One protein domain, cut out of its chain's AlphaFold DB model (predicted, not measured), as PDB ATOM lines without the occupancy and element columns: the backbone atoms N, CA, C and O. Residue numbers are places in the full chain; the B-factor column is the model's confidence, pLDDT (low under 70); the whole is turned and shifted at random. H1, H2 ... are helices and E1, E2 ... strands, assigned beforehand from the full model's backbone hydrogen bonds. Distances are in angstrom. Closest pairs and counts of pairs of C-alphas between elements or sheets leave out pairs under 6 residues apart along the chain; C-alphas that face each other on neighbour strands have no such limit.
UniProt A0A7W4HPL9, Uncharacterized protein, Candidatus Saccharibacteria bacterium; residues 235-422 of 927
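This is residues 235 to 422 of the 927 residues of an uncharacterized protein of Candidatus Saccharibacteria bacterium (UniProt A0A7W4HPL9). Amid long loops, with little regular structure, two twisted sheets, E4 E5 E6 E9 E10 and E1 E2 E3 E7 E8, make a sandwich, with H1 on the first. The printed part has 188 residues, under half of them in named elements, with ten named strands and one named helix, H1, between E4 and E5; by those elements the class is mostly strand. The whole is compact, radius of gyration of the C-alphas 16.3 A, spanning 51 by 37 by 31 A.

Find E4, residues 301 to 312, from C-alpha 301 at (-5.984, 37.169, -12.278), 33.6 A long. E5 is 337 to 342, E6 360 to 362, E9 393 to 401, E10 417 to 421, ending at (1.913, 60.520, 16.596), E1 235 to 243, E2 248 to 250, E3 281 to 291, E7 367 to 371, E8 380 to 382, H1 315 to 321.

Beside E4, antiparallel E5 and E6 lie on one side, E9 on the other; find N 306 and O 399, 2.9 A apart. In H1 every O i to N i+4 pair is within hydrogen-bond range. The closest C-alphas of E1 and E9, Ser 239 and Gln 397, are 6.1 A apart.

The printed part has no cut; E2 to E3 is a long link. In this model 77 residues, among them 253 to 272, have pLDDT under 70.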
ATOM      1  N   VAL A 235       1.689  44.104 -11.051       68.38
ATOM      2  CA  VAL A 235       0.782  44.714 -10.074       68.38
ATOM      3  C   VAL A 235       1.542  45.816  -9.341       68.38
ATOM      4  O   VAL A 235       2.666  45.600  -8.890       68.38
ATOM      5  N   GLN A 236       0.946  47.000  -9.249       74.25
ATOM      6  CA  GLN A 236       1.470  48.123  -8.483       74.25
ATOM      7  C   GLN A 236       0.532  48.408  -7.315       74.25
ATOM      8  O   GLN A 236      -0.664  48.625  -7.515       74.25
ATOM      9  N   GLY A 237       1.079  48.385  -6.104       77.12
ATOM     10  CA  GLY A 237       0.386  48.815  -4.900       77.12
ATOM     11  C   GLY A 237       0.944  50.139  -4.403       77.12
ATOM     12  O   GLY A 237       2.160  50.323  -4.364       77.12
ATOM     13  N   GLU A 238       0.059  51.039  -3.991       82.31
ATOM     14  CA  GLU A 238       0.423  52.330  -3.403       82.31
ATOM     15  C   GLU A 238      -0.352  52.524  -2.102       82.31
ATOM     16  O   GLU A 238      -1.550  52.233  -2.035       82.31
ATOM     17  N   SER A 239       0.332  53.024  -1.074       84.69
ATOM     18  CA  SER A 239      -0.267  53.392   0.208       84.69
ATOM     19  C   SER A 239      -0.127  54.894   0.431       84.69
ATOM     20  O   SER A 239       0.892  55.491   0.087       84.69
ATOM     21  N   TYR A 240      -1.150  55.485   1.037       85.50
ATOM     22  CA  TYR A 240      -1.233  56.897   1.382       85.50
ATOM     23  C   TYR A 240      -1.863  57.062   2.756       85.50
ATOM     24  O   TYR A 240      -2.615  56.205   3.232       85.50
ATOM     25  N   ILE A 241      -1.630  58.223   3.349       87.31
ATOM     26  CA  ILE A 241      -2.331  58.655   4.549       87.31
ATOM     27  C   ILE A 241      -3.199  59.874   4.245       87.31
ATOM     28  O   ILE A 241      -2.826  60.760   3.478       87.31
ATOM     29  N   TYR A 242      -4.386  59.912   4.833       85.31
ATOM     30  CA  TYR A 242      -5.319  61.019   4.734       85.31
ATOM     31  C   TYR A 242      -5.414  61.730   6.083       85.31
ATOM     32  O   TYR A 242      -5.843  61.151   7.081       85.31
ATOM     33  N   ASN A 243      -5.015  63.000   6.110       80.44
ATOM     34  CA  ASN A 243      -5.189  63.855   7.274       80.44
ATOM     35  C   ASN A 243      -6.532  64.580   7.159       80.44
ATOM     36  O   ASN A 243      -6.703  65.476   6.327       80.44
ATOM     37  N   ARG A 244      -7.486  64.195   8.012       76.94
ATOM     38  CA  ARG A 244      -8.828  64.787   8.027       76.94
ATOM     39  C   ARG A 244      -8.818  66.257   8.455       76.94
ATOM     40  O   ARG A 244      -9.636  67.009   7.936       76.94
ATOM     41  N   SER A 245      -7.917  66.665   9.352       70.94
ATOM     42  CA  SER A 245      -7.846  68.044   9.861       70.94
ATOM     43  C   SER A 245      -7.524  69.046   8.753       70.94
ATOM     44  O   SER A 245      -8.129  70.111   8.694       70.94
ATOM     45  N   ASP A 246      -6.643  68.651   7.831       71.81
ATOM     46  CA  ASP A 246      -6.172  69.513   6.743       71.81
ATOM     47  C   ASP A 246      -6.838  69.172   5.395       71.81
ATOM     48  O   ASP A 246      -6.547  69.808   4.384       71.81
ATOM     49  N   ASN A 247      -7.722  68.160   5.364       78.44
ATOM     50  CA  ASN A 247      -8.359  67.593   4.164       78.44
ATOM     51  C   ASN A 247      -7.351  67.272   3.038       78.44
ATOM     52  O   ASN A 247      -7.608  67.511   1.856       78.44
ATOM     53  N   LYS A 248      -6.186  66.729   3.411       80.38
ATOM     54  CA  LYS A 248      -5.056  66.451   2.511       80.38
ATOM     55  C   LYS A 248      -4.646  64.984   2.547       80.38
ATOM     56  O   LYS A 248      -4.756  64.311   3.572       80.38
ATOM     57  N   THR A 249      -4.155  64.485   1.415       82.94
ATOM     58  CA  THR A 249      -3.550  63.152   1.293       82.94
ATOM     59  C   THR A 249      -2.040  63.306   1.174       82.94
ATOM     60  O   THR A 249      -1.581  64.127   0.387       82.94
ATOM     61  N   TYR A 250      -1.278  62.512   1.918       80.94
ATOM     62  CA  TYR A 250       0.183  62.482   1.862       80.94
ATOM     63  C   TYR A 250       0.654  61.168   1.235       80.94
ATOM     64  O   TYR A 250      -0.001  60.131   1.393       80.94
ATOM     65  N   ALA A 251       1.755  61.243   0.482       74.75
ATOM     66  CA  ALA A 251       2.383  60.116  -0.211       74.75
ATOM     67  C   ALA A 251       2.951  59.058   0.763       74.75
ATOM     68  O   ALA A 251       2.697  59.105   1.961       74.75
ATOM     69  N   ASN A 252       3.701  58.075   0.260       73.38
ATOM     70  CA  ASN A 252       4.452  57.131   1.097       73.38
ATOM     71  C   ASN A 252       5.714  57.789   1.706       73.38
ATOM     72  O   ASN A 252       6.134  58.861   1.261       73.38
ATOM     73  N   TYR A 253       6.334  57.159   2.715       69.81
ATOM     74  CA  TYR A 253       7.461  57.774   3.442       69.81
ATOM     75  C   TYR A 253       8.721  57.975   2.571       69.81
ATOM     76  O   TYR A 253       9.530  58.852   2.867       69.81
ATOM     77  N   ASN A 254       8.893  57.183   1.502       67.31
ATOM     78  CA  ASN A 254      10.075  57.191   0.628       67.31
ATOM     79  C   ASN A 254       9.922  58.119  -0.599       67.31
ATOM     80  O   ASN A 254      10.824  58.217  -1.427       67.31
ATOM     81  N   ASN A 255       8.788  58.817  -0.752       58.94
ATOM     82  CA  ASN A 255       8.484  59.699  -1.895       58.94
ATOM     83  C   ASN A 255       8.674  59.058  -3.295       58.94
ATOM     84  O   ASN A 255       8.662  59.763  -4.311       58.94
ATOM     85  N   SER A 256       8.833  57.737  -3.390       45.34
ATOM     86  CA  SER A 256       9.050  57.028  -4.645       45.34
ATOM     87  C   SER A 256       7.691  56.764  -5.297       45.34
ATOM     88  O   SER A 256       7.027  55.770  -5.020       45.34
ATOM     89  N   ASN A 257       7.285  57.717  -6.144       43.66
ATOM     90  CA  ASN A 257       6.224  57.688  -7.167       43.66
ATOM     91  C   ASN A 257       5.118  58.730  -6.947       43.66
ATOM     92  O   ASN A 257       4.047  58.451  -6.424       43.66
ATOM     93  N   ALA A 258       5.345  59.928  -7.489       37.97
ATOM     94  CA  ALA A 258       4.276  60.862  -7.849       37.97
ATOM     95  C   ALA A 258       3.656  60.553  -9.235       37.97
ATOM     96  O   ALA A 258       2.946  61.387  -9.790       37.97
ATOM     97  N   PHE A 259       3.927  59.382  -9.827       42.81
ATOM     98  CA  PHE A 259       3.480  59.043 -11.181       42.81
ATOM     99  C   PHE A 259       2.689  57.735 -11.223       42.81
ATOM    100  O   PHE A 259       3.212  56.662 -11.507       42.81
ATOM    101  N   GLY A 260       1.383  57.885 -11.022       39.97
ATOM    102  CA  GLY A 260       0.346  56.920 -11.355       39.97
ATOM    103  C   GLY A 260      -0.977  57.674 -11.463       39.97
ATOM    104  O   GLY A 260      -1.307  58.475 -10.597       39.97
ATOM    105  N   SER A 261      -1.725  57.488 -12.550       42.91
ATOM    106  CA  SER A 261      -2.913  58.280 -12.923       42.91
ATOM    107  C   SER A 261      -4.149  58.165 -11.999       42.91
ATOM    108  O   SER A 261      -5.270  58.387 -12.446       42.91
ATOM    109  N   SER A 262      -3.971  57.819 -10.722       46.69
ATOM    110  CA  SER A 262      -5.034  57.657  -9.725       46.69
ATOM    111  C   SER A 262      -5.239  58.896  -8.836       46.69
ATOM    112  O   SER A 262      -6.399  59.211  -8.577       46.69
ATOM    113  N   ARG A 263      -4.193  59.632  -8.393       52.50
ATOM    114  CA  ARG A 263      -4.328  60.879  -7.581       52.50
ATOM    115  C   ARG A 263      -3.121  61.852  -7.690       52.50
ATOM    116  O   ARG A 263      -2.227  61.793  -6.852       52.50
ATOM    117  N   PRO A 264      -3.110  62.824  -8.623       50.44
ATOM    118  CA  PRO A 264      -2.005  63.785  -8.815       50.44
ATOM    119  C   PRO A 264      -1.874  64.897  -7.739       50.44
ATOM    120  O   PRO A 264      -1.193  65.890  -7.974       50.44
ATOM    121  N   TYR A 265      -2.505  64.755  -6.564       57.25
ATOM    122  CA  TYR A 265      -2.619  65.811  -5.538       57.25
ATOM    123  C   TYR A 265      -2.029  65.442  -4.162       57.25
ATOM    124  O   TYR A 265      -2.269  66.158  -3.193       57.25
ATOM    125  N   ALA A 266      -1.314  64.318  -4.033       62.03
ATOM    126  CA  ALA A 266      -0.747  63.914  -2.745       62.03
ATOM    127  C   ALA A 266       0.485  64.765  -2.379       62.03
ATOM    128  O   ALA A 266       1.415  64.895  -3.177       62.03
ATOM    129  N   GLU A 267       0.501  65.332  -1.171       69.50
ATOM    130  CA  GLU A 267       1.634  66.110  -0.666       69.50
ATOM    131  C   GLU A 267       2.806  65.202  -0.281       69.50
ATOM    132  O   GLU A 267       2.631  64.049   0.132       69.50
ATOM    133  N   ARG A 268       4.027  65.734  -0.407       67.38
ATOM    134  CA  ARG A 268       5.235  65.033   0.033       67.38
ATOM    135  C   ARG A 268       5.219  64.860   1.548       67.38
ATOM    136  O   ARG A 268       4.860  65.779   2.281       67.38
ATOM    137  N   HIS A 269       5.700  63.708   2.001       65.12
ATOM    138  CA  HIS A 269       6.081  63.525   3.394       65.12
ATOM    139  C   HIS A 269       7.231  64.481   3.744       65.12
ATOM    140  O   HIS A 269       8.310  64.391   3.155       65.12
ATOM    141  N   LEU A 270       6.978  65.415   4.662       63.12
ATOM    142  CA  LEU A 270       8.007  66.239   5.302       63.12
ATOM    143  C   LEU A 270       8.406  65.584   6.627       63.12
ATOM    144  O   LEU A 270       7.630  64.810   7.192       63.12
ATOM    145  N   ASP A 271       9.597  65.903   7.131       58.06
ATOM    146  CA  ASP A 271      10.012  65.431   8.453       58.06
ATOM    147  C   ASP A 271       8.980  65.873   9.504       58.06
ATOM    148  O   ASP A 271       8.612  67.048   9.583       58.06
ATOM    149  N   GLY A 272       8.429  64.910  10.239       61.72
ATOM    150  CA  GLY A 272       7.375  65.158  11.220       61.72
ATOM    151  C   GLY A 272       5.969  65.463  10.682       61.72
ATOM    152  O   GLY A 272       5.138  65.900  11.466       61.72
ATOM    153  N   LYS A 273       5.652  65.244   9.396       70.69
ATOM    154  CA  LYS A 273       4.269  65.345   8.880       70.69
ATOM    155  C   LYS A 273       3.901  64.174   7.956       70.69
ATOM    156  O   LYS A 273       4.770  63.672   7.242       70.69
ATOM    157  N   PRO A 274       2.617  63.767   7.913       77.81
ATOM    158  CA  PRO A 274       1.499  64.296   8.696       77.81
ATOM    159  C   PRO A 274       1.469  63.756  10.130       77.81
ATOM    160  O   PRO A 274       1.964  62.664  10.408       77.81
ATOM    161  N   ASP A 275       0.852  64.532  11.023       83.81
ATOM    162  CA  ASP A 275       0.690  64.192  12.437       83.81
ATOM    163  C   ASP A 275      -0.725  63.684  12.739       83.81
ATOM    164  O   ASP A 275      -1.707  64.158  12.164       83.81
ATOM    165  N   VAL A 276      -0.843  62.775  13.705       84.94
ATOM    166  CA  VAL A 276      -2.114  62.351  14.300       84.94
ATOM    167  C   VAL A 276      -2.008  62.461  15.818       84.94
ATOM    168  O   VAL A 276      -1.064  61.960  16.421       84.94
ATOM    169  N   PHE A 277      -2.985  63.114  16.444       82.38
ATOM    170  CA  PHE A 277      -3.007  63.302  17.896       82.38
ATOM    171  C   PHE A 277      -3.548  62.065  18.640       82.38
ATOM    172  O   PHE A 277      -4.338  61.298  18.070       82.38
ATOM    173  N   PRO A 278      -3.194  61.881  19.925       81.19
ATOM    174  CA  PRO A 278      -3.733  60.824  20.771       81.19
ATOM    175  C   PRO A 278      -5.267  60.808  20.768       81.19
ATOM    176  O   PRO A 278      -5.940  61.836  20.681       81.19
ATOM    177  N   GLY A 279      -5.857  59.610  20.781       79.75
ATOM    178  CA  GLY A 279      -7.310  59.419  20.736       79.75
ATOM    179  C   GLY A 279      -7.982  59.698  19.381       79.75
ATOM    180  O   GLY A 279      -9.145  59.313  19.204       79.75
ATOM    181  N   LYS A 280      -7.285  60.310  18.409       86.31
ATOM    182  CA  LYS A 280      -7.778  60.526  17.038       86.31
ATOM    183  C   LYS A 280      -7.544  59.295  16.153       86.31
ATOM    184  O   LYS A 280      -6.841  58.353  16.524       86.31
ATOM    185  N   GLN A 281      -8.208  59.272  14.997       87.38
ATOM    186  CA  GLN A 281      -8.074  58.205  14.006       87.38
ATOM    187  C   GLN A 281      -7.093  58.624  12.911       87.38
ATOM    188  O   GLN A 281      -7.267  59.674  12.300       87.38
ATOM    189  N   ALA A 282      -6.090  57.788  12.657       87.44
ATOM    190  CA  ALA A 282      -5.294  57.832  11.442       87.44
ATOM    191  C   ALA A 282      -6.074  57.132  10.321       87.44
ATOM    192  O   ALA A 282      -6.523  55.995  10.503       87.44
ATOM    193  N   GLU A 283      -6.256  57.806   9.188       89.81
ATOM    194  CA  GLU A 283      -7.013  57.293   8.044       89.81
ATOM    195  C   GLU A 283      -6.065  56.969   6.901       89.81
ATOM    196  O   GLU A 283      -5.317  57.829   6.440       89.81
ATOM    197  N   PHE A 284      -6.107  55.732   6.424       88.19
ATOM    198  CA  PHE A 284      -5.214  55.261   5.375       88.19
ATOM    199  C   PHE A 284      -5.969  55.015   4.077       88.19
ATOM    200  O   PHE A 284      -7.183  54.782   4.053       88.19
ATOM    201  N   ILE A 285      -5.227  55.073   2.979       86.50
ATOM    202  CA  ILE A 285      -5.709  54.736   1.648       86.50
ATOM    203  C   ILE A 285      -4.710  53.768   1.039       86.50
ATOM    204  O   ILE A 285      -3.526  54.075   0.967       86.50
ATOM    205  N   ALA A 286      -5.182  52.616   0.590       84.94
ATOM    206  CA  ALA A 286      -4.374  51.656  -0.142       84.94
ATOM    207  C   ALA A 286      -5.002  51.433  -1.512       84.94
ATOM    208  O   ALA A 286      -6.223  51.300  -1.633       84.94
ATOM    209  N   THR A 287      -4.172  51.389  -2.546       83.00
ATOM    210  CA  THR A 287      -4.603  51.103  -3.911       83.00
ATOM    211  C   THR A 287      -3.799  49.950  -4.479       83.00
ATOM    212  O   THR A 287      -2.621  49.791  -4.166       83.00
ATOM    213  N   LEU A 288      -4.448  49.130  -5.300       80.62
ATOM    214  CA  LEU A 288      -3.819  48.033  -6.020       80.62
ATOM    215  C   LEU A 288      -4.290  48.051  -7.469       80.62
ATOM    216  O   LEU A 288      -5.484  47.865  -7.742       80.62
ATOM    217  N   ARG A 289      -3.351  48.258  -8.389       76.75
ATOM    218  CA  ARG A 289      -3.606  48.435  -9.817       76.75
ATOM    219  C   ARG A 289      -2.811  47.438 -10.651       76.75
ATOM    220  O   ARG A 289      -1.607  47.274 -10.468       76.75
ATOM    221  N   ASN A 290      -3.470  46.855 -11.646       71.19
ATOM    222  CA  ASN A 290      -2.803  46.109 -12.709       71.19
ATOM    223  C   ASN A 290      -2.177  47.059 -13.739       71.19
ATOM    224  O   ASN A 290      -2.834  47.976 -14.238       71.19
ATOM    225  N   THR A 291      -0.914  46.811 -14.092       64.50
ATOM    226  CA  THR A 291      -0.219  47.486 -15.193       64.50
ATOM    227  C   THR A 291       0.197  46.492 -16.288       64.50
ATOM    228  O   THR A 291       0.632  45.378 -15.970       64.50
ATOM    229  N   PRO A 292       0.051  46.859 -17.578       56.47
ATOM    230  CA  PRO A 292       0.466  46.021 -18.703       56.47
ATOM    231  C   PRO A 292       1.969  45.730 -18.707       56.47
ATOM    232  O   PRO A 292       2.771  46.640 -18.498       56.47
ATOM    233  N   TYR A 293       2.357  44.507 -19.075       55.69
ATOM    234  CA  TYR A 293       3.652  44.274 -19.720       55.69
ATOM    235  C   TYR A 293       3.465  44.276 -21.239       55.69
ATOM    236  O   TYR A 293       2.485  43.732 -21.738       55.69
ATOM    237  N   SER A 294       4.441  44.792 -21.987       55.47
ATOM    238  CA  SER A 294       4.403  44.816 -23.459       55.47
ATOM    239  C   SER A 294       4.399  43.424 -24.117       55.47
ATOM    240  O   SER A 294       4.090  43.316 -25.298       55.47
ATOM    241  N   ASN A 295       4.737  42.361 -23.372       52.91
ATOM    242  CA  ASN A 295       5.064  41.037 -23.923       52.91
ATOM    243  C   ASN A 295       4.149  39.895 -23.413       52.91
ATOM    244  O   ASN A 295       4.455  38.730 -23.657       52.91
ATOM    245  N   TYR A 296       3.068  40.198 -22.680       56.38
ATOM    246  CA  TYR A 296       2.220  39.213 -21.978       56.38
ATOM    247  C   TYR A 296       0.749  39.301 -22.436       56.38
ATOM    248  O   TYR A 296       0.290  40.356 -22.865       56.38
ATOM    249  N   GLN A 297      -0.010  38.199 -22.346       54.28
ATOM    250  CA  GLN A 297      -1.459  38.202 -22.621       54.28
ATOM    251  C   GLN A 297      -2.266  38.744 -21.427       54.28
ATOM    252  O   GLN A 297      -2.023  38.379 -20.280       54.28
ATOM    253  N   HIS A 298      -3.259  39.587 -21.719       57.47
ATOM    254  CA  HIS A 298      -4.102  40.276 -20.741       57.47
ATOM    255  C   HIS A 298      -5.303  39.414 -20.290       57.47
ATOM    256  O   HIS A 298      -6.354  39.450 -20.928       57.47
ATOM    257  N   THR A 299      -5.196  38.669 -19.185       59.62
ATOM    258  CA  THR A 299      -6.301  37.864 -18.607       59.62
ATOM    259  C   THR A 299      -6.613  38.219 -17.143       59.62
ATOM    260  O   THR A 299      -5.745  38.676 -16.410       59.62
ATOM    261  N   THR A 300      -7.851  38.033 -16.673       62.03
ATOM    262  CA  THR A 300      -8.203  38.212 -15.244       62.03
ATOM    263  C   THR A 300      -7.351  37.325 -14.337       62.03
ATOM    264  O   THR A 300      -7.259  36.124 -14.580       62.03
ATOM    265  N   SER A 301      -6.790  37.895 -13.267       62.12
ATOM    266  CA  SER A 301      -5.984  37.169 -12.278       62.12
ATOM    267  C   SER A 301      -6.648  37.170 -10.902       62.12
ATOM    268  O   SER A 301      -7.292  38.140 -10.493       62.12
ATOM    269  N   SER A 302      -6.499  36.060 -10.180       70.25
ATOM    270  CA  SER A 302      -6.814  36.012  -8.753       70.25
ATOM    271  C   SER A 302      -5.620  36.557  -7.979       70.25
ATOM    272  O   SER A 302      -4.501  36.117  -8.202       70.25
ATOM    273  N   VAL A 303      -5.839  37.495  -7.064       72.44
ATOM    274  CA  VAL A 303      -4.786  38.081  -6.225       72.44
ATOM    275  C   VAL A 303      -5.188  37.952  -4.760       72.44
ATOM    276  O   VAL A 303      -6.332  38.225  -4.386       72.44
ATOM    277  N   GLN A 304      -4.250  37.514  -3.926       77.06
ATOM    278  CA  GLN A 304      -4.387  37.576  -2.470       77.06
ATOM    279  C   GLN A 304      -3.821  38.899  -1.985       77.06
ATOM    280  O   GLN A 304      -2.765  39.311  -2.455       77.06
ATOM    281  N   VAL A 305      -4.532  39.568  -1.077       77.88
ATOM    282  CA  VAL A 305      -4.169  40.907  -0.596       77.88
ATOM    283  C   VAL A 305      -4.262  40.958   0.919       77.88
ATOM    284  O   VAL A 305      -5.250  40.494   1.495       77.88
ATOM    285  N   VAL A 306      -3.258  41.560   1.551       78.75
ATOM    286  CA  VAL A 306      -3.230  41.848   2.988       78.75
ATOM    287  C   VAL A 306      -2.812  43.303   3.183       78.75
ATOM    288  O   VAL A 306      -1.846  43.756   2.582       78.75
ATOM    289  N   ILE A 307      -3.554  44.051   3.996       80.94
ATOM    290  CA  ILE A 307      -3.203  45.412   4.406       80.94
ATOM    291  C   ILE A 307      -2.875  45.376   5.894       80.94
ATOM    292  O   ILE A 307      -3.719  45.014   6.722       80.94
ATOM    293  N   GLU A 308      -1.643  45.748   6.212       80.25
ATOM    294  CA  GLU A 308      -1.063  45.688   7.548       80.25
ATOM    295  C   GLU A 308      -0.749  47.073   8.065       80.25
ATOM    296  O   GLU A 308      -0.330  47.950   7.309       80.25
ATOM    297  N   SER A 309      -0.918  47.239   9.373       81.19
ATOM    298  CA  SER A 309      -0.551  48.453  10.072       81.19
ATOM    299  C   SER A 309       0.212  48.157  11.353       81.19
ATOM    300  O   SER A 309      -0.124  47.235  12.100       81.19
ATOM    301  N   ALA A 310       1.228  48.965  11.632       83.19
ATOM    302  CA  ALA A 310       2.080  48.808  12.801       83.19
ATOM    303  C   ALA A 310       2.566  50.161  13.329       83.19
ATOM    304  O   ALA A 310       2.531  51.177  12.630       83.19
ATOM    305  N   TYR A 311       3.017  50.150  14.582       84.75
ATOM    306  CA  TYR A 311       3.719  51.273  15.193       84.75
ATOM    307  C   TYR A 311       5.227  51.042  15.113       84.75
ATOM    308  O   TYR A 311       5.697  49.957  15.452       84.75
ATOM    309  N   PHE A 312       5.966  52.077  14.731       81.44
ATOM    310  CA  PHE A 312       7.424  52.115  14.668       81.44
ATOM    311  C   PHE A 312       7.941  53.258  15.538       81.44
ATOM    312  O   PHE A 312       7.294  54.294  15.641       81.44
ATOM    313  N   ASN A 313       9.103  53.108  16.170       77.62
ATOM    314  CA  ASN A 313       9.607  54.152  17.069       77.62
ATOM    315  C   ASN A 313      10.155  55.362  16.304       77.62
ATOM    316  O   ASN A 313      10.083  56.483  16.793       77.62
ATOM    317  N   ASN A 314      10.705  55.142  15.110       76.69
ATOM    318  CA  ASN A 314      11.311  56.171  14.272       76.69
ATOM    319  C   ASN A 314      11.223  55.780  12.780       76.69
ATOM    320  O   ASN A 314      10.930  54.630  12.449       76.69
ATOM    321  N   LEU A 315      11.492  56.727  11.872       76.88
ATOM    322  CA  LEU A 315      11.470  56.486  10.419       76.88
ATOM    323  C   LEU A 315      12.581  55.541   9.932       76.88
ATOM    324  O   LEU A 315      12.421  54.902   8.895       76.88
ATOM    325  N   HIS A 316      13.694  55.425  10.662       79.94
ATOM    326  CA  HIS A 316      14.764  54.491  10.309       79.94
ATOM    327  C   HIS A 316      14.300  53.034  10.455       79.94
ATOM    328  O   HIS A 316      14.533  52.225   9.559       79.94
ATOM    329  N   ASP A 317      13.560  52.725  11.523       79.62
ATOM    330  CA  ASP A 317      12.947  51.415  11.733       79.62
ATOM    331  C   ASP A 317      11.963  51.097  10.600       79.62
ATOM    332  O   ASP A 317      12.020  50.003  10.038       79.62
ATOM    333  N   VAL A 318      11.130  52.070  10.202       80.00
ATOM    334  CA  VAL A 318      10.214  51.940   9.052       80.00
ATOM    335  C   VAL A 318      10.995  51.574   7.789       80.00
ATOM    336  O   VAL A 318      10.666  50.593   7.124       80.00
ATOM    337  N   ALA A 319      12.068  52.314   7.488       80.25
ATOM    338  CA  ALA A 319      12.883  52.079   6.301       80.25
ATOM    339  C   ALA A 319      13.591  50.719   6.319       80.25
ATOM    340  O   ALA A 319      13.646  50.030   5.302       80.25
ATOM    341  N   SER A 320      14.086  50.288   7.481       80.62
ATOM    342  CA  SER A 320      14.727  48.978   7.650       80.62
ATOM    343  C   SER A 320      13.768  47.794   7.432       80.62
ATOM    344  O   SER A 320      14.215  46.670   7.160       80.62
ATOM    345  N   CYS A 321      12.464  48.062   7.542       78.06
ATOM    346  CA  CYS A 321      11.367  47.103   7.525       78.06
ATOM    347  C   CYS A 321      10.469  47.185   6.291       78.06
ATOM    348  O   CYS A 321       9.551  46.375   6.143       78.06
ATOM    349  N   ALA A 322      10.755  48.104   5.369       76.31
ATOM    350  CA  ALA A 322      10.120  48.121   4.064       76.31
ATOM    351  C   ALA A 322      10.400  46.801   3.321       76.31
ATOM    352  O   ALA A 322      11.536  46.328   3.248       76.31
ATOM    353  N   GLY A 323       9.339  46.171   2.812       71.38
ATOM    354  CA  GLY A 323       9.427  44.906   2.072       71.38
ATOM    355  C   GLY A 323       9.683  43.648   2.914       71.38
ATOM    356  O   GLY A 323       9.895  42.583   2.338       71.38
ATOM    357  N   LYS A 324       9.640  43.727   4.254       75.19
ATOM    358  CA  LYS A 324       9.809  42.576   5.167       75.19
ATOM    359  C   LYS A 324       8.545  42.301   5.978       75.19
ATOM    360  O   LYS A 324       7.740  43.196   6.175       75.19
ATOM    361  N   ASP A 325       8.405  41.085   6.503       72.62
ATOM    362  CA  ASP A 325       7.334  40.750   7.454       72.62
ATOM    363  C   ASP A 325       7.440  41.622   8.717       72.62
ATOM    364  O   ASP A 325       8.421  41.535   9.468       72.62
ATOM    365  N   TRP A 326       6.423  42.452   8.959       75.50
ATOM    366  CA  TRP A 326       6.411  43.424  10.052       75.50
ATOM    367  C   TRP A 326       6.401  42.792  11.449       75.50
ATOM    368  O   TRP A 326       6.767  43.457  12.416       75.50
ATOM    369  N   ARG A 327       6.087  41.496  11.580       64.00
ATOM    370  CA  ARG A 327       6.182  40.768  12.861       64.00
ATOM    371  C   ARG A 327       7.612  40.577  13.352       64.00
ATOM    372  O   ARG A 327       7.826  40.405  14.548       64.00
ATOM    373  N   HIS A 328       8.585  40.591  12.444       66.00
ATOM    374  CA  HIS A 328      10.007  40.420  12.763       66.00
ATOM    375  C   HIS A 328      10.763  41.755  12.781       66.00
ATOM    376  O   HIS A 328      11.992  41.794  12.783       66.00
ATOM    377  N   CYS A 329      10.010  42.852  12.780       68.06
ATOM    378  CA  CYS A 329      10.467  44.194  12.501       68.06
ATOM    379  C   CYS A 329      10.162  45.094  13.706       68.06
ATOM    380  O   CYS A 329       9.105  45.712  13.814       68.06
ATOM    381  N   GLY A 330      11.100  45.115  14.659       50.47
ATOM    382  CA  GLY A 330      10.994  45.861  15.918       50.47
ATOM    383  C   GLY A 330      10.338  45.070  17.062       50.47
ATOM    384  O   GLY A 330       9.558  44.152  16.838       50.47
ATOM    385  N   GLY A 331      10.728  45.393  18.302       51.22
ATOM    386  CA  GLY A 331      10.484  44.589  19.510       51.22
ATOM    387  C   GLY A 331       9.018  44.292  19.865       51.22
ATOM    388  O   GLY A 331       8.080  44.894  19.349       51.22
ATOM    389  N   SER A 332       8.833  43.377  20.823       45.34
ATOM    390  CA  SER A 332       7.575  42.727  21.249       45.34
ATOM    391  C   SER A 332       6.392  43.631  21.648       45.34
ATOM    392  O   SER A 332       5.311  43.118  21.923       45.34
ATOM    393  N   ASN A 333       6.560  44.956  21.662       53.06
ATOM    394  CA  ASN A 333       5.539  45.937  22.043       53.06
ATOM    395  C   ASN A 333       4.894  46.651  20.843       53.06
ATOM    396  O   ASN A 333       4.132  47.601  21.039       53.06
ATOM    397  N   ASN A 334       5.177  46.255  19.603       59.22
ATOM    398  CA  ASN A 334       4.577  46.879  18.426       59.22
ATOM    399  C   ASN A 334       3.137  46.377  18.250       59.22
ATOM    400  O   ASN A 334       2.896  45.191  18.052       59.22
ATOM    401  N   GLY A 335       2.161  47.285  18.371       62.16
ATOM    402  CA  GLY A 335       0.734  46.993  18.212       62.16
ATOM    403  C   GLY A 335       0.376  46.688  16.758       62.16
ATOM    404  O   GLY A 335      -0.267  47.508  16.106       62.16
ATOM    405  N   HIS A 336       0.838  45.544  16.255       68.44
ATOM    406  CA  HIS A 336       0.592  45.057  14.905       68.44
ATOM    407  C   HIS A 336      -0.884  44.721  14.722       68.44
ATOM    408  O   HIS A 336      -1.482  43.997  15.525       68.44
ATOM    409  N   ARG A 337      -1.478  45.226  13.644       66.81
ATOM    410  CA  ARG A 337      -2.874  44.978  13.311       66.81
ATOM    411  C   ARG A 337      -3.012  44.798  11.808       66.81
ATOM    412  O   ARG A 337      -2.697  45.701  11.042       66.81
ATOM    413  N   VAL A 338      -3.548  43.658  11.391       68.06
ATOM    414  CA  VAL A 338      -3.985  43.479  10.004       68.06
ATOM    415  C   VAL A 338      -5.380  44.087   9.896       68.06
ATOM    416  O   VAL A 338      -6.302  43.742  10.642       68.06
ATOM    417  N   LEU A 339      -5.522  45.036   8.983       69.31
ATOM    418  CA  LEU A 339      -6.754  45.785   8.802       69.31
ATOM    419  C   LEU A 339      -7.687  45.094   7.815       69.31
ATOM    420  O   LEU A 339      -8.885  45.018   8.067       69.31
ATOM    421  N   ILE A 340      -7.155  44.563   6.714       72.56
ATOM    422  CA  ILE A 340      -7.943  43.906   5.666       72.56
ATOM    423  C   ILE A 340      -7.152  42.714   5.131       72.56
ATOM    424  O   ILE A 340      -5.985  42.851   4.780       72.56
ATOM    425  N   ALA A 341      -7.798  41.554   5.020       70.50
ATOM    426  CA  ALA A 341      -7.252  40.382   4.340       70.50
ATOM    427  C   ALA A 341      -8.279  39.834   3.340       70.50
ATOM    428  O   ALA A 341      -9.470  39.760   3.646       70.50
ATOM    429  N   ARG A 342      -7.839  39.444   2.139       69.00
ATOM    430  CA  ARG A 342      -8.667  38.764   1.129       69.00
ATOM    431  C   ARG A 342      -7.925  37.538   0.584       69.00
ATOM    432  O   ARG A 342      -6.836  37.680   0.033       69.00
ATOM    433  N   GLY A 343      -8.525  36.353   0.749       61.91
ATOM    434  CA  GLY A 343      -7.949  35.043   0.404       61.91
ATOM    435  C   GLY A 343      -7.850  34.072   1.594       61.91
ATOM    436  O   GLY A 343      -8.129  34.441   2.734       61.91
ATOM    437  N   ALA A 344      -7.436  32.824   1.335       51.53
ATOM    438  CA  ALA A 344      -7.297  31.741   2.325       51.53
ATOM    439  C   ALA A 344      -6.038  31.875   3.210       51.53
ATOM    440  O   ALA A 344      -5.288  30.917   3.400       51.53
ATOM    441  N   VAL A 345      -5.770  33.075   3.727       53.22
ATOM    442  CA  VAL A 345      -4.774  33.247   4.789       53.22
ATOM    443  C   VAL A 345      -5.412  32.663   6.046       53.22
ATOM    444  O   VAL A 345      -6.482  33.112   6.460       53.22
ATOM    445  N   SER A 346      -4.822  31.604   6.607       49.16
ATOM    446  CA  SER A 346      -5.323  31.020   7.850       49.16
ATOM    447  C   SER A 346      -5.385  32.101   8.933       49.16
ATOM    448  O   SER A 346      -4.699  33.121   8.871       49.16
ATOM    449  N   ASN A 347      -6.272  31.902   9.902       46.75
ATOM    450  CA  ASN A 347      -6.749  32.886  10.876       46.75
ATOM    451  C   ASN A 347      -5.685  33.314  11.925       46.75
ATOM    452  O   ASN A 347      -6.003  33.524  13.090       46.75
ATOM    453  N   ILE A 348      -4.412  33.414  11.533       47.22
ATOM    454  CA  ILE A 348      -3.234  33.579  12.397       47.22
ATOM    455  C   ILE A 348      -3.200  34.970  13.065       47.22
ATOM    456  O   ILE A 348      -2.475  35.173  14.032       47.22
ATOM    457  N   TYR A 349      -3.990  35.935  12.581       53.81
ATOM    458  CA  TYR A 349      -3.847  37.354  12.940       53.81
ATOM    459  C   TYR A 349      -4.996  37.944  13.780       53.81
ATOM    460  O   TYR A 349      -4.933  39.113  14.136       53.81
ATOM    461  N   ASN A 350      -6.024  37.161  14.144       50.44
ATOM    462  CA  ASN A 350      -7.067  37.546  15.119       50.44
ATOM    463  C   ASN A 350      -7.730  38.938  14.892       50.44
ATOM    464  O   ASN A 350      -7.921  39.725  15.821       50.44
ATOM    465  N   ASN A 351      -8.108  39.266  13.649       53.56
ATOM    466  CA  ASN A 351      -8.568  40.617  13.287       53.56
ATOM    467  C   ASN A 351     -10.089  40.827  13.390       53.56
ATOM    468  O   ASN A 351     -10.884  39.958  13.035       53.56
ATOM    469  N   LYS A 352     -10.496  42.044  13.790       51.44
ATOM    470  CA  LYS A 352     -11.907  42.496  13.871       51.44
ATOM    471  C   LYS A 352     -12.553  42.837  12.517       51.44
ATOM    472  O   LYS A 352     -13.768  42.973  12.451       51.44
ATOM    473  N   CYS A 353     -11.764  42.964  11.457       58.19
ATOM    474  CA  CYS A 353     -12.223  43.280  10.107       58.19
ATOM    475  C   CYS A 353     -12.200  42.005   9.260       58.19
ATOM    476  O   CYS A 353     -11.130  41.542   8.869       58.19
ATOM    477  N   ARG A 354     -13.361  41.360   9.072       52.97
ATOM    478  CA  ARG A 354     -13.427  40.024   8.458       52.97
ATOM    479  C   ARG A 354     -13.327  40.049   6.930       52.97
ATOM    480  O   ARG A 354     -13.934  40.874   6.256       52.97
ATOM    481  N   SER A 355     -12.574  39.066   6.442       51.78
ATOM    482  CA  SER A 355     -12.302  38.693   5.058       51.78
ATOM    483  C   SER A 355     -13.491  37.996   4.387       51.78
ATOM    484  O   SER A 355     -14.241  37.258   5.025       51.78
ATOM    485  N   ALA A 356     -13.633  38.172   3.071       46.78
ATOM    486  CA  ALA A 356     -14.360  37.217   2.239       46.78
ATOM    487  C   ALA A 356     -13.399  36.089   1.826       46.78
ATOM    488  O   ALA A 356     -12.226  36.346   1.546       46.78
ATOM    489  N   LEU A 357     -13.900  34.851   1.771       51.72
ATOM    490  CA  LEU A 357     -13.132  33.623   1.493       51.72
ATOM    491  C   LEU A 357     -12.544  33.540   0.071       51.72
ATOM    492  O   LEU A 357     -11.806  32.606  -0.231       51.72
ATOM    493  N   ASN A 358     -12.837  34.513  -0.792       58.47
ATOM    494  CA  ASN A 358     -12.458  34.481  -2.199       58.47
ATOM    495  C   ASN A 358     -11.274  35.413  -2.476       58.47
ATOM    496  O   ASN A 358     -11.192  36.524  -1.942       58.47
ATOM    497  N   ASN A 359     -10.369  34.962  -3.346       63.41
ATOM    498  CA  ASN A 359      -9.304  35.807  -3.881       63.41
ATOM    499  C   ASN A 359      -9.919  37.006  -4.624       63.41
ATOM    500  O   ASN A 359     -10.994  36.903  -5.220       63.41
ATOM    501  N   LEU A 360      -9.232  38.148  -4.599       71.50
ATOM    502  CA  LEU A 360      -9.648  39.318  -5.363       71.50
ATOM    503  C   LEU A 360      -9.436  39.029  -6.852       71.50
ATOM    504  O   LEU A 360      -8.299  38.857  -7.283       71.50
ATOM    505  N   VAL A 361     -10.508  38.992  -7.642       69.06
ATOM    506  CA  VAL A 361     -10.394  38.908  -9.103       69.06
ATOM    507  C   VAL A 361     -10.082  40.307  -9.633       69.06
ATOM    508  O   VAL A 361     -10.940  41.191  -9.596       69.06
ATOM    509  N   GLN A 362      -8.852  40.535 -10.097       67.38
ATOM    510  CA  GLN A 362      -8.473  41.798 -10.729       67.38
ATOM    511  C   GLN A 362      -8.611  41.714 -12.253       67.38
ATOM    512  O   GLN A 362      -7.964  40.906 -12.921       67.38
ATOM    513  N   SER A 363      -9.444  42.592 -12.815       65.25
ATOM    514  CA  SER A 363      -9.553  42.788 -14.261       65.25
ATOM    515  C   SER A 363      -8.370  43.607 -14.812       65.25
ATOM    516  O   SER A 363      -7.800  44.418 -14.079       65.25
ATOM    517  N   PRO A 364      -8.039  43.465 -16.112       58.09
ATOM    518  CA  PRO A 364      -6.944  44.161 -16.805       58.09
ATOM    519  C   PRO A 364      -6.769  45.665 -16.553       58.09
ATOM    520  O   PRO A 364      -5.655  46.164 -16.649       58.09
ATOM    521  N   ASN A 365      -7.855  46.378 -16.234       64.00
ATOM    522  CA  ASN A 365      -7.893  47.841 -16.132       64.00
ATOM    523  C   ASN A 365      -8.492  48.347 -14.809       64.00
ATOM    524  O   ASN A 365      -8.838  49.522 -14.707       64.00
ATOM    525  N   ASN A 366      -8.676  47.474 -13.814       71.19
ATOM    526  CA  ASN A 366      -9.340  47.853 -12.570       71.19
ATOM    527  C   ASN A 366      -8.324  48.270 -11.495       71.19
ATOM    528  O   ASN A 366      -7.333  47.575 -11.266       71.19
ATOM    529  N   THR A 367      -8.601  49.376 -10.806       76.75
ATOM    530  CA  THR A 367      -7.862  49.810  -9.616       76.75
ATOM    531  C   THR A 367      -8.743  49.558  -8.406       76.75
ATOM    532  O   THR A 367      -9.793  50.180  -8.254       76.75
ATOM    533  N   ASN A 368      -8.312  48.667  -7.521       79.94
ATOM    534  CA  ASN A 368      -9.000  48.463  -6.253       79.94
ATOM    535  C   ASN A 368      -8.486  49.486  -5.243       79.94
ATOM    536  O   ASN A 368      -7.276  49.639  -5.098       79.94
ATOM    537  N   THR A 369      -9.400  50.187  -4.574       81.94
ATOM    538  CA  THR A 369      -9.081  51.210  -3.569       81.94
ATOM    539  C   THR A 369      -9.780  50.873  -2.261       81.94
ATOM    540  O   THR A 369     -10.985  50.633  -2.252       81.94
ATOM    541  N   TRP A 370      -9.029  50.897  -1.164       85.00
ATOM    542  CA  TRP A 370      -9.538  50.827   0.204       85.00
ATOM    543  C   TRP A 370      -9.215  52.146   0.885       85.00
ATOM    544  O   TRP A 370      -8.059  52.569   0.871       85.00
ATOM    545  N   SER A 371     -10.216  52.829   1.440       84.00
ATOM    546  CA  SER A 371     -10.023  54.176   1.976       84.00
ATOM    547  C   SER A 371     -10.833  54.435   3.235       84.00
ATOM    548  O   SER A 371     -12.063  54.389   3.216       84.00
ATOM    549  N   GLY A 372     -10.138  54.823   4.308       80.62
ATOM    550  CA  GLY A 372     -10.777  55.287   5.541       80.62
ATOM    551  C   GLY A 372     -11.564  56.584   5.343       80.62
ATOM    552  O   GLY A 372     -12.564  56.811   6.027       80.62
ATOM    553  N   ARG A 373     -11.169  57.391   4.349       81.12
ATOM    554  CA  ARG A 373     -11.873  58.612   3.940       81.12
ATOM    555  C   ARG A 373     -13.277  58.309   3.427       81.12
ATOM    556  O   ARG A 373     -14.222  58.998   3.799       81.12
ATOM    557  N   ASP A 374     -13.401  57.259   2.618       80.12
ATOM    558  CA  ASP A 374     -14.631  56.893   1.907       80.12
ATOM    559  C   ASP A 374     -15.529  55.947   2.736       80.12
ATOM    560  O   ASP A 374     -16.422  55.292   2.205       80.12
ATOM    561  N   GLY A 375     -15.306  55.882   4.056       73.56
ATOM    562  CA  GLY A 375     -16.160  55.149   4.994       73.56
ATOM    563  C   GLY A 375     -15.709  53.726   5.329       73.56
ATOM    564  O   GLY A 375     -16.405  53.055   6.084       73.56
ATOM    565  N   ASP A 376     -14.547  53.270   4.846       80.31
ATOM    566  CA  ASP A 376     -14.000  51.967   5.240       80.31
ATOM    567  C   ASP A 376     -13.421  52.040   6.663       80.31
ATOM    568  O   ASP A 376     -12.295  52.493   6.887       80.31
ATOM    569  N   ASP A 377     -14.201  51.604   7.653       76.75
ATOM    570  CA  ASP A 377     -13.790  51.590   9.063       76.75
ATOM    571  C   ASP A 377     -12.576  50.694   9.333       76.75
ATOM    572  O   ASP A 377     -11.887  50.881  10.341       76.75
ATOM    573  N   CYS A 378     -12.268  49.760   8.430       77.00
ATOM    574  CA  CYS A 378     -11.081  48.929   8.545       77.00
ATOM    575  C   CYS A 378      -9.813  49.695   8.196       77.00
ATOM    576  O   CYS A 378      -8.778  49.405   8.773       77.00
ATOM    577  N   MET A 379      -9.889  50.741   7.374       85.00
ATOM    578  CA  MET A 379      -8.752  51.598   7.020       85.00
ATOM    579  C   MET A 379      -8.531  52.759   8.008       85.00
ATOM    580  O   MET A 379      -7.877  53.752   7.677       85.00
ATOM    581  N   LYS A 380      -9.077  52.649   9.228       85.44
ATOM    582  CA  LYS A 380      -8.944  53.639  10.307       85.44
ATOM    583  C   LYS A 380      -8.301  53.015  11.539       85.44
ATOM    584  O   LYS A 380      -8.783  52.014  12.076       85.44
ATOM    585  N   ILE A 381      -7.259  53.652  12.064       83.94
ATOM    586  CA  ILE A 381      -6.593  53.200  13.291       83.94
ATOM    587  C   ILE A 381      -6.682  54.281  14.350       83.94
ATOM    588  O   ILE A 381      -6.237  55.405  14.147       83.94
ATOM    589  N   ARG A 382      -7.255  53.936  15.503       85.56
ATOM    590  CA  ARG A 382      -7.305  54.837  16.653       85.56
ATOM    591  C   ARG A 382      -5.963  54.810  17.379       85.56
ATOM    592  O   ARG A 382      -5.534  53.745  17.826       85.56
ATOM    593  N   VAL A 383      -5.346  55.977  17.514       84.38
ATOM    594  CA  VAL A 383      -4.160  56.162  18.352       84.38
ATOM    595  C   VAL A 383      -4.585  56.070  19.826       84.38
ATOM    596  O   VAL A 383      -5.615  56.655  20.180       84.38
ATOM    597  N   PRO A 384      -3.847  55.349  20.693       81.19
ATOM    598  CA  PRO A 384      -4.117  55.325  22.129       81.19
ATOM    599  C   PRO A 384      -4.249  56.738  22.708       81.19
ATOM    600  O   PRO A 384      -3.473  57.629  22.368       81.19
ATOM    601  N   SER A 385      -5.246  56.960  23.563       77.69
ATOM    602  CA  SER A 385      -5.502  58.267  24.187       77.69
ATOM    603  C   SER A 385      -4.584  58.567  25.374       77.69
ATOM    604  O   SER A 385      -4.592  59.680  25.878       77.69
ATOM    605  N   ASP A 386      -3.812  57.588  25.840       72.50
ATOM    606  CA  ASP A 386      -2.897  57.708  26.982       72.50
ATOM    607  C   ASP A 386      -1.541  58.342  26.620       72.50
ATOM    608  O   ASP A 386      -0.665  58.472  27.474       72.50
ATOM    609  N   GLY A 387      -1.335  58.699  25.346       69.06
ATOM    610  CA  GLY A 387      -0.073  59.251  24.855       69.06
ATOM    611  C   GLY A 387       1.083  58.244  24.829       69.06
ATOM    612  O   GLY A 387       2.212  58.631  24.541       69.06
ATOM    613  N   SER A 388       0.836  56.948  25.065       75.06
ATOM    614  CA  SER A 388       1.870  55.891  25.081       75.06
ATOM    615  C   SER A 388       2.647  55.754  23.768       75.06
ATOM    616  O   SER A 388       3.729  55.170  23.737       75.06
ATOM    617  N   ARG A 389       2.089  56.288  22.678       78.50
ATOM    618  CA  ARG A 389       2.656  56.272  21.328       78.50
ATOM    619  C   ARG A 389       3.160  57.641  20.864       78.50
ATOM    620  O   ARG A 389       3.538  57.741  19.704       78.50
ATOM    621  N   ALA A 390       3.180  58.675  21.708       79.00
ATOM    622  CA  ALA A 390       3.699  59.992  21.327       79.00
ATOM    623  C   ALA A 390       5.153  59.903  20.819       79.00
ATOM    624  O   ALA A 390       5.985  59.219  21.415       79.00
ATOM    625  N   GLY A 391       5.442  60.555  19.693       76.44
ATOM    626  CA  GLY A 391       6.725  60.506  18.983       76.44
ATOM    627  C   GLY A 391       6.923  59.283  18.076       76.44
ATOM    628  O   GLY A 391       7.816  59.302  17.232       76.44
ATOM    629  N   SER A 392       6.093  58.240  18.201       81.44
ATOM    630  CA  SER A 392       6.141  57.065  17.319       81.44
ATOM    631  C   SER A 392       5.462  57.328  15.971       81.44
ATOM    632  O   SER A 392       4.751  58.316  15.791       81.44
ATOM    633  N   TYR A 393       5.656  56.420  15.021       83.88
ATOM    634  CA  TYR A 393       5.054  56.448  13.695       83.88
ATOM    635  C   TYR A 393       4.033  55.327  13.559       83.88
ATOM    636  O   TYR A 393       4.342  54.167  13.811       83.88
ATOM    637  N   ILE A 394       2.821  55.663  13.133       87.81
ATOM    638  CA  ILE A 394       1.795  54.699  12.755       87.81
ATOM    639  C   ILE A 394       1.801  54.538  11.240       87.81
ATOM    640  O   ILE A 394       1.550  55.497  10.514       87.81
ATOM    641  N   CYS A 395       2.104  53.339  10.756       86.50
ATOM    642  CA  CYS A 395       2.305  53.077   9.334       86.50
ATOM    643  C   CYS A 395       1.358  52.001   8.816       86.50
ATOM    644  O   CYS A 395       0.982  51.104   9.567       86.50
ATOM    645  N   THR A 396       1.015  52.080   7.529       85.69
ATOM    646  CA  THR A 396       0.223  51.083   6.800       85.69
ATOM    647  C   THR A 396       0.899  50.709   5.484       85.69
ATOM    648  O   THR A 396       1.446  51.577   4.800       85.69
ATOM    649  N   GLN A 397       0.849  49.426   5.124       84.50
ATOM    650  CA  GLN A 397       1.395  48.878   3.883       84.50
ATOM    651  C   GLN A 397       0.443  47.828   3.298       84.50
ATOM    652  O   GLN A 397      -0.207  47.082   4.034       84.50
ATOM    653  N   ILE A 398       0.362  47.761   1.968       82.75
ATOM    654  CA  ILE A 398      -0.377  46.719   1.250       82.75
ATOM    655  C   ILE A 398       0.585  45.669   0.689       82.75
ATOM    656  O   ILE A 398       1.605  46.005   0.090       82.75
ATOM    657  N   TRP A 399       0.215  44.405   0.863       81.31
ATOM    658  CA  TRP A 399       0.909  43.203   0.418       81.31
ATOM    659  C   TRP A 399       0.027  42.415  -0.542       81.31
ATOM    660  O   TRP A 399      -1.181  42.295  -0.319       81.31
ATOM    661  N   TRP A 400       0.615  41.846  -1.592       79.94
ATOM    662  CA  TRP A 400      -0.114  41.015  -2.545       79.94
ATOM    663  C   TRP A 400       0.707  39.842  -3.090       79.94
ATOM    664  O   TRP A 400       1.931  39.908  -3.186       79.94
ATOM    665  N   THR A 401       0.022  38.760  -3.468       75.00
ATOM    666  CA  THR A 401       0.632  37.580  -4.104       75.00
ATOM    667  C   THR A 401      -0.343  36.867  -5.052       75.00
ATOM    668  O   THR A 401      -1.560  37.090  -4.996       75.00
ATOM    669  N   TRP A 402       0.191  36.005  -5.921       70.88
ATOM    670  CA  TRP A 402      -0.557  35.255  -6.937       70.88
ATOM    671  C   TRP A 402      -0.740  33.784  -6.513       70.88
ATOM    672  O   TRP A 402       0.233  33.137  -6.127       70.88
ATOM    673  N   PRO A 403      -1.961  33.220  -6.566       55.88
ATOM    674  CA  PRO A 403      -2.227  31.819  -6.219       55.88
ATOM    675  C   PRO A 403      -1.599  30.786  -7.168       55.88
ATOM    676  O   PRO A 403      -1.479  29.621  -6.800       55.88
ATOM    677  N   ASP A 404      -1.256  31.197  -8.385       50.06
ATOM    678  CA  ASP A 404      -0.967  30.364  -9.554       50.06
ATOM    679  C   ASP A 404       0.536  30.192  -9.865       50.06
ATOM    680  O   ASP A 404       0.891  29.517 -10.834       50.06
ATOM    681  N   SER A 405       1.450  30.702  -9.024       44.47
ATOM    682  CA  SER A 405       2.880  30.392  -9.169       44.47
ATOM    683  C   SER A 405       3.200  28.993  -8.618       44.47
ATOM    684  O   SER A 405       3.241  28.739  -7.416       44.47
ATOM    685  N   VAL A 406       3.488  28.054  -9.522       40.12
ATOM    686  CA  VAL A 406       3.924  26.674  -9.206       40.12
ATOM    687  C   VAL A 406       5.347  26.640  -8.597       40.12
ATOM    688  O   VAL A 406       5.887  25.583  -8.289       40.12
ATOM    689  N   VAL A 407       5.971  27.804  -8.377       38.06
ATOM    690  CA  VAL A 407       7.312  27.967  -7.806       38.06
ATOM    691  C   VAL A 407       7.282  29.168  -6.852       38.06
ATOM    692  O   VAL A 407       7.281  30.294  -7.324       38.06
ATOM    693  N   ARG A 408       7.217  28.906  -5.534       40.25
ATOM    694  CA  ARG A 408       7.186  29.849  -4.383       40.25
ATOM    695  C   ARG A 408       6.189  31.031  -4.471       40.25
ATOM    696  O   ARG A 408       6.168  31.830  -5.399       40.25
ATOM    697  N   ARG A 409       5.367  31.177  -3.424       53.06
ATOM    698  CA  ARG A 409       4.491  32.344  -3.217       53.06
ATOM    699  C   ARG A 409       5.321  33.542  -2.754       53.06
ATOM    700  O   ARG A 409       5.395  33.805  -1.554       53.06
ATOM    701  N   ASP A 410       5.961  34.240  -3.679       65.31
ATOM    702  CA  ASP A 410       6.645  35.486  -3.345       65.31
ATOM    703  C   ASP A 410       5.593  36.596  -3.162       65.31
ATOM    704  O   ASP A 410       4.710  36.796  -4.004       65.31
ATOM    705  N   TRP A 411       5.629  37.267  -2.011       75.12
ATOM    706  CA  TRP A 411       4.767  38.410  -1.714       75.12
ATOM    707  C   TRP A 411       5.459  39.697  -2.151       75.12
ATOM    708  O   TRP A 411       6.607  39.945  -1.786       75.12
ATOM    709  N   ALA A 412       4.744  40.530  -2.896       78.69
ATOM    710  CA  ALA A 412       5.150  41.897  -3.194       78.69
ATOM    711  C   ALA A 412       4.425  42.874  -2.257       78.69
ATOM    712  O   ALA A 412       3.377  42.545  -1.697       78.69
ATOM    713  N   SER A 413       4.978  44.073  -2.078       80.88
ATOM    714  CA  SER A 413       4.396  45.092  -1.204       80.88
ATOM    715  C   SER A 413       4.606  46.515  -1.707       80.88
ATOM    716  O   SER A 413       5.469  46.778  -2.546       80.88
ATOM    717  N   SER A 414       3.764  47.436  -1.230       82.50
ATOM    718  CA  SER A 414       3.900  48.866  -1.512       82.50
ATOM    719  C   SER A 414       4.972  49.486  -0.631       82.50
ATOM    720  O   SER A 414       5.327  48.930   0.402       82.50
ATOM    721  N   GLU A 415       5.392  50.705  -0.937       82.94
ATOM    722  CA  GLU A 415       6.043  51.530   0.080       82.94
ATOM    723  C   GLU A 415       5.042  51.846   1.220       82.94
ATOM    724  O   GLU A 415       3.862  52.102   0.938       82.94
ATOM    725  N   PRO A 416       5.460  51.781   2.493       84.19
ATOM    726  CA  PRO A 416       4.640  52.151   3.646       84.19
ATOM    727  C   PRO A 416       4.244  53.639   3.656       84.19
ATOM    728  O   PRO A 416       5.048  54.522   3.354       84.19
ATOM    729  N   ALA A 417       3.013  53.935   4.072       85.12
ATOM    730  CA  ALA A 417       2.558  55.295   4.375       85.12
ATOM    731  C   ALA A 417       2.405  55.471   5.883       85.12
ATOM    732  O   ALA A 417       1.810  54.612   6.535       85.12
ATOM    733  N   CYS A 418       2.917  56.570   6.436       85.50
ATOM    734  CA  CYS A 418       3.019  56.754   7.882       85.50
ATOM    735  C   CYS A 418       2.376  58.066   8.351       85.50
ATOM    736  O   CYS A 418       2.281  59.024   7.601       85.50
ATOM    737  N   ALA A 419       1.965  58.136   9.611       85.62
ATOM    738  CA  ALA A 419       1.783  59.390  10.339       85.62
ATOM    739  C   ALA A 419       2.668  59.369  11.568       85.62
ATOM    740  O   ALA A 419       2.833  58.323  12.196       85.62
ATOM    741  N   ARG A 420       3.164  60.534  11.962       84.06
ATOM    742  CA  ARG A 420       3.776  60.706  13.270       84.06
ATOM    743  C   ARG A 420       2.681  60.912  14.313       84.06
ATOM    744  O   ARG A 420       1.689  61.593  14.071       84.06
ATOM    745  N   VAL A 421       2.824  60.297  15.477       84.06
ATOM    746  CA  VAL A 421       1.913  60.520  16.596       84.06
ATOM    747  C   VAL A 421       2.416  61.733  17.371       84.06
ATOM    748  O   VAL A 421       3.382  61.624  18.123       84.06
ATOM    749  N   ALA A 422       1.793  62.892  17.170       79.81
ATOM    750  CA  ALA A 422       2.164  64.107  17.895       79.81
ATOM    751  C   ALA A 422       1.797  63.989  19.382       79.81
ATOM    752  O   ALA A 422       0.838  63.308  19.739       79.81
TER     753      ALA A 422